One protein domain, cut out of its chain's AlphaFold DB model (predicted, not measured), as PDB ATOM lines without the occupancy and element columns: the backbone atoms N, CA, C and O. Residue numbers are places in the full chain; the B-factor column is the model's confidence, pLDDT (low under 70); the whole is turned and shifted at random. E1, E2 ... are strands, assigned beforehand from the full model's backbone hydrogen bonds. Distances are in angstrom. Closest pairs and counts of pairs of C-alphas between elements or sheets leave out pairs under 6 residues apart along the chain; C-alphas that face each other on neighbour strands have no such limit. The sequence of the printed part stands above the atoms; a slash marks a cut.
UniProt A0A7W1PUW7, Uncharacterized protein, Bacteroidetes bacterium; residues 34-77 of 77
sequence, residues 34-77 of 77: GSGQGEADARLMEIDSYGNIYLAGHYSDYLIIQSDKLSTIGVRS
ATOM      1  N   GLY A  34     527.328 408.531 344.356       66.19
ATOM      2  CA  GLY A  34     527.892 408.599 343.012       66.19
ATOM      3  C   GLY A  34     528.030 407.162 342.515       66.19
ATOM      4  O   GLY A  34     528.447 406.277 343.267       66.19
ATOM      5  N   SER A  35     527.577 406.880 341.304       64.88
ATOM      6  CA  SER A  35     527.636 405.525 340.746       64.88
ATOM      7  C   SER A  35     528.596 405.485 339.570       64.88
ATOM      8  O   SER A  35     528.481 406.283 338.646       64.88
ATOM      9  N   GLY A  36     529.531 404.534 339.609       63.41
ATOM     10  CA  GLY A  36     530.672 404.445 338.696       63.41
ATOM     11  C   GLY A  36     532.000 404.542 339.453       63.41
ATOM     12  O   GLY A  36     532.077 404.143 340.611       63.41
ATOM     13  N   GLN A  37     533.027 405.078 338.786       60.31
ATOM     14  CA  GLN A  37     534.277 405.562 339.402       60.31
ATOM     15  C   GLN A  37     534.139 407.021 339.894       60.31
ATOM     16  O   GLN A  37     535.115 407.619 340.332       60.31
ATOM     17  N   GLY A  38     532.948 407.615 339.753       65.00
ATOM     18  CA  GLY A  38     532.692 409.009 340.081       65.00
ATOM     19  C   GLY A  38     532.554 409.269 341.582       65.00
ATOM     20  O   GLY A  38     531.998 408.458 342.325       65.00
ATOM     21  N   GLU A  39     533.044 410.427 342.008       72.00
ATOM     22  CA  GLU A  39     532.996 410.921 343.382       72.00
ATOM     23  C   GLU A  39     531.721 411.749 343.590       72.00
ATOM     24  O   GLU A  39     531.206 412.365 342.652       72.00
ATOM     25  N   ALA A  40     531.191 411.756 344.814       80.62
ATOM     26  CA  ALA A  40     530.073 412.603 345.207       80.62
ATOM     27  C   ALA A  40     530.340 413.166 346.602       80.62
ATOM     28  O   ALA A  40     530.308 412.433 347.589       80.62
ATOM     29  N   ASP A  41     530.555 414.475 346.667       83.12
ATOM     30  CA  ASP A  41     530.945 415.170 347.886       83.12
ATOM     31  C   ASP A  41     529.937 416.257 348.232       83.12
ATOM     32  O   ASP A  41     529.733 417.221 347.483       83.12
ATOM     33  N   ALA A  42     529.375 416.140 349.431       85.06
ATOM     34  CA  ALA A  42     528.654 417.214 350.088       85.06
ATOM     35  C   ALA A  42     529.650 418.220 350.676       85.06
ATOM     36  O   ALA A  42     530.469 417.868 351.523       85.06
ATOM     37  N   ARG A  43     529.571 419.482 350.249       89.50
ATOM     38  CA  ARG A  43     530.412 420.570 350.777       89.50
ATOM     39  C   ARG A  43     529.683 421.431 351.799       89.50
ATOM     40  O   ARG A  43     530.327 422.011 352.665       89.50
ATOM     41  N   LEU A  44     528.361 421.533 351.683       92.81
ATOM     42  CA  LEU A  44     527.510 422.346 352.544       92.81
ATOM     43  C   LEU A  44     526.186 421.626 352.789       92.81
ATOM     44  O   LEU A  44     525.649 420.986 351.883       92.81
ATOM     45  N   MET A  45     525.658 421.773 354.001       92.31
ATOM     46  CA  MET A  45     524.353 421.259 354.402       92.31
ATOM     47  C   MET A  45     523.660 422.287 355.293       92.31
ATOM     48  O   MET A  45     524.277 422.807 356.221       92.31
ATOM     49  N   GLU A  46     522.384 422.542 355.028       96.44
ATOM     50  CA  GLU A  46     521.529 423.392 355.856       96.44
ATOM     51  C   GLU A  46     520.157 422.732 356.030       96.44
ATOM     52  O   GLU A  46     519.709 421.960 355.178       96.44
ATOM     53  N   ILE A  47     519.511 423.002 357.163       95.69
ATOM     54  CA  ILE A  47     518.179 422.496 357.493       95.69
ATOM     55  C   ILE A  47     517.309 423.705 357.819       95.69
ATOM     56  O   ILE A  47     517.692 424.523 358.656       95.69
ATOM     57  N   ASP A  48     516.158 423.832 357.162       96.88
ATOM     58  CA  ASP A  48     515.233 424.931 357.438       96.88
ATOM     59  C   ASP A  48     514.365 424.674 358.688       96.88
ATOM     60  O   ASP A  48     514.386 423.601 359.297       96.88
ATOM     61  N   SER A  49     513.552 425.661 359.075       97.31
ATOM     62  CA  SER A  49     512.645 425.550 360.226       97.31
ATOM     63  C   SER A  49     511.521 424.521 360.053       97.31
ATOM     64  O   SER A  49     510.861 424.179 361.032       97.31
ATOM     65  N   TYR A  50     511.272 424.053 358.827       97.00
ATOM     66  CA  TYR A  50     510.277 423.026 358.514       97.00
ATOM     67  C   TYR A  50     510.888 421.615 358.469       97.00
ATOM     68  O   TYR A  50     510.152 420.640 358.324       97.00
ATOM     69  N   GLY A  51     512.210 421.495 358.628       89.50
ATOM     70  CA  GLY A  51     512.936 420.228 358.588       89.50
ATOM     71  C   GLY A  51     513.309 419.763 357.178       89.50
ATOM     72  O   GLY A  51     513.700 418.604 357.016       89.50
ATOM     73  N   ASN A  52     513.211 420.625 356.161       91.62
ATOM     74  CA  ASN A  52     513.736 420.316 354.832       91.62
ATOM     75  C   ASN A  52     515.268 420.367 354.860       91.62
ATOM     76  O   ASN A  52     515.854 421.274 355.451       91.62
ATOM     77  N   ILE A  53     515.912 419.403 354.198       88.88
ATOM     78  CA  ILE A  53     517.375 419.293 354.135       88.88
ATOM     79  C   ILE A  53     517.850 419.773 352.767       88.88
ATOM     80  O   ILE A  53     517.441 419.235 351.735       88.88
ATOM     81  N   TYR A  54     518.766 420.733 352.770       89.56
ATOM     82  CA  TYR A  54     519.414 421.266 351.580       89.56
ATOM     83  C   TYR A  54     520.882 420.858 351.584       89.56
ATOM     84  O   TYR A  54     521.588 421.045 352.574       89.56
ATOM     85  N   LEU A  55     521.344 420.293 350.472       87.75
ATOM     86  CA  LEU A  55     522.716 419.834 350.299       87.75
ATOM     87  C   LEU A  55     523.314 420.511 349.069       87.75
ATOM     88  O   LEU A  55     522.712 420.484 347.996       87.75
ATOM     89  N   ALA A  56     524.508 421.077 349.209       88.81
ATOM     90  CA  ALA A  56     525.280 421.597 348.089       88.81
ATOM     91  C   ALA A  56     526.664 420.948 348.056       88.81
ATOM     92  O   ALA A  56     527.276 420.653 349.085       88.81
ATOM     93  N   GLY A  57     527.159 420.691 346.852       87.88
ATOM     94  CA  GLY A  57     528.317 419.839 346.649       87.88
ATOM     95  C   GLY A  57     528.630 419.650 345.175       87.88
ATOM     96  O   GLY A  57     528.206 420.441 344.334       87.88
ATOM     97  N   HIS A  58     529.375 418.598 344.870       84.25
ATOM     98  CA  HIS A  58     529.657 418.203 343.497       84.25
ATOM     99  C   HIS A  58     529.604 416.686 343.359       84.25
ATOM    100  O   HIS A  58     529.831 415.959 344.323       84.25
ATOM    101  N   TYR A  59     529.284 416.233 342.155       84.94
ATOM    102  CA  TYR A  59     529.334 414.833 341.769       84.94
ATOM    103  C   TYR A  59     529.894 414.724 340.349       84.94
ATOM    104  O   TYR A  59     529.724 415.653 339.551       84.94
ATOM    105  N   SER A  60     530.545 413.611 340.022       83.44
ATOM    106  CA  SER A  60     530.919 413.272 338.644       83.44
ATOM    107  C   SER A  60     529.994 412.204 338.049       83.44
ATOM    108  O   SER A  60     529.326 411.460 338.765       83.44
ATOM    109  N   ASP A  61     529.905 412.187 336.716       83.62
ATOM    110  CA  ASP A  61     529.021 411.347 335.895       83.62
ATOM    111  C   ASP A  61     527.518 411.538 336.153       83.62
ATOM    112  O   ASP A  61     526.811 412.199 335.380       83.62
ATOM    113  N   TYR A  62     527.006 410.934 337.222       82.81
ATOM    114  CA  TYR A  62     525.608 411.024 337.609       82.81
ATOM    115  C   TYR A  62     525.401 410.761 339.098       82.81
ATOM    116  O   TYR A  62     526.087 409.947 339.717       82.81
ATOM    117  N   LEU A  63     524.388 411.426 339.645       84.69
ATOM    118  CA  LEU A  63     523.901 411.236 341.003       84.69
ATOM    119  C   LEU A  63     522.564 410.495 340.957       84.69
ATOM    120  O   LEU A  63     521.679 410.871 340.186       84.69
ATOM    121  N   ILE A  64     522.408 409.458 341.781       83.88
ATOM    122  CA  ILE A  64     521.123 408.774 341.957       83.88
ATOM    123  C   ILE A  64     520.472 409.265 343.249       83.88
ATOM    124  O   ILE A  64     521.007 409.069 344.345       83.88
ATOM    125  N   ILE A  65     519.295 409.870 343.114       81.69
ATOM    126  CA  ILE A  65     518.431 410.275 344.222       81.69
ATOM    127  C   ILE A  65     517.167 409.434 344.128       81.69
ATOM    128  O   ILE A  65     516.312 409.675 343.287       81.69
ATOM    129  N   GLN A  66     517.037 408.441 345.008       82.12
ATOM    130  CA  GLN A  66     515.934 407.476 344.947       82.12
ATOM    131  C   GLN A  66     515.897 406.766 343.579       82.12
ATOM    132  O   GLN A  66     516.802 405.986 343.289       82.12
ATOM    133  N   SER A  67     514.879 407.020 342.757       82.19
ATOM    134  CA  SER A  67     514.758 406.516 341.384       82.19
ATOM    135  C   SER A  67     515.359 407.444 340.329       82.19
ATOM    136  O   SER A  67     515.538 407.025 339.186       82.19
ATOM    137  N   ASP A  68     515.662 408.687 340.693       84.00
ATOM    138  CA  ASP A  68     515.960 409.741 339.734       84.00
ATOM    139  C   ASP A  68     517.461 409.836 339.488       84.00
ATOM    140  O   ASP A  68     518.277 409.859 340.414       84.00
ATOM    141  N   LYS A  69     517.830 409.904 338.207       84.75
ATOM    142  CA  LYS A  69     519.217 410.007 337.755       84.75
ATOM    143  C   LYS A  69     519.497 411.423 337.268       84.75
ATOM    144  O   LYS A  69     519.023 411.822 336.206       84.75
ATOM    145  N   LEU A  70     520.336 412.148 337.998       84.19
ATOM    146  CA  LEU A  70     520.809 413.475 337.613       84.19
ATOM    147  C   LEU A  70     522.162 413.345 336.912       84.19
ATOM    148  O   LEU A  70     523.148 412.968 337.537       84.19
ATOM    149  N   SER A  71     522.229 413.640 335.612       82.69
ATOM    150  CA  SER A  71     523.499 413.668 334.867       82.69
ATOM    151  C   SER A  71     524.209 415.013 335.038       82.69
ATOM    152  O   SER A  71     523.557 416.049 335.165       82.69
ATOM    153  N   THR A  72     525.544 415.026 335.027       72.81
ATOM    154  CA  THR A  72     526.339 416.275 335.078       72.81
ATOM    155  C   THR A  72     526.088 417.199 333.883       72.81
ATOM    156  O   THR A  72     526.278 418.406 333.983       72.81
ATOM    157  N   ILE A  73     525.616 416.648 332.760       68.31
ATOM    158  CA  ILE A  73     525.353 417.385 331.514       68.31
ATOM    159  C   ILE A  73     523.989 418.104 331.540       68.31
ATOM    160  O   ILE A  73     523.631 418.792 330.590       68.31
ATOM    161  N   GLY A  74     523.226 418.024 332.637       56.19
ATOM    162  CA  GLY A  74     521.935 418.709 332.721       56.19
ATOM    163  C   GLY A  74     520.979 418.225 331.632       56.19
ATOM    164  O   GLY A  74     520.311 419.024 330.978       56.19
ATOM    165  N   VAL A  75     520.929 416.912 331.391       51.12
ATOM    166  CA  VAL A  75     519.913 416.353 330.500       51.12
ATOM    167  C   VAL A  75     518.595 416.381 331.265       51.12
ATOM    168  O   VAL A  75     518.397 415.594 332.188       51.12
ATOM    169  N   ARG A  76     517.730 417.341 330.921       45.03
ATOM    170  CA  ARG A  76     516.338 417.362 331.377       45.03
ATOM    171  C   ARG A  76     515.685 416.045 330.950       45.03
ATOM    172  O   ARG A  76     515.649 415.759 329.756       45.03
ATOM    173  N   SER A  77     515.245 415.253 331.926       49.88
ATOM    174  CA  SER A  77     514.282 414.166 331.724       49.88
ATOM    175  C   SER A  77     512.929 414.726 331.314       49.88
ATOM    176  O   SER A  77     512.543 415.746 331.936       49.88
TER     177      SER A  77
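What this domain is: This is residues 34 to 77 of the 77 residues of an uncharacterized protein of Bacteroidetes bacterium (UniProt A0A7W1PUW7). Two antiparallel hairpins follow each other along the printed part: a long, bent one made by E1 and E2, and a much shorter one made by E3 and E4 near the open end of the first, where E1 begins and E2 ends. The long hairpin, with its turn at residues 48 to 52, makes most of the length, while residues 34 to 39 form a loop before E1 and residues 72 to 77 a tail after E4. The printed part has 44 residues, with no named helix and four named strands in the order E1, E2, E3, E4, in two sheets of two strands each; the class is all strand. The whole is loose, with a radius of gyration of the C-alphas of 12.0 A, and only just elongated, spanning 34 by 22 by 16 A.

How they stand to each other: E1, residues 40 to 47, and E2, residues 53 to 59, are antiparallel neighbours and form a hairpin, with 162 degrees between their directions. Their C-alphas 40 and 59 face each other at 4.2 A, and C-alphas 47 and 53 at 4.7 A. Within hydrogen-bond range are, among others, N 43 and O 56 at 2.8 A and N 54 and O 46 at 2.9 A. E1 bends by 65 degrees at residue 43. E3, residues 62 to 65, and E4, residues 68 to 71, form the second hairpin, antiparallel at 159 degrees. Here C-alphas 62 and 71 face each other at 4.4 A, and N 63 and O 70 are within hydrogen-bond range at 2.9 A. E2 and E3 meet only through their link. The closest C-alphas of E1 and E3 are those of Ala 40 and Leu 63, 7.6 A apart. E4 is apart from E1 and from E2.

Where its parts are: E1 runs from C-alpha 40 at (530.073, 412.603, 345.207) to C-alpha 47 at (518.179, 422.496, 357.493), 19.8 A from first to last C-alpha. E2, from Ile 53 to Tyr 59, measures 17.8 A. E3, from Tyr 62 to Ile 65, measures 9.8 A. E4, from Asp 68 to Ser 71, also measures 9.8 A and ends with C-alpha 71 at (523.499, 413.668, 334.867).

The domain as a whole: The two C-alphas farthest apart in the domain are those of Gln 37 and Ser 49, at 36.1 A. The C-alphas of Gly 34 and Ser 77, the first and last printed residues, are 18.5 A apart; Ser 77 is the chain's last residue. The printed part has no cut, and the links E1 to E2, E2 to E3 and E3 to E4 are tight. The mean pLDDT of the printed part is 80.3, and the model's confidence is low, under 70, at residues 34 to 38 and 73 to 77.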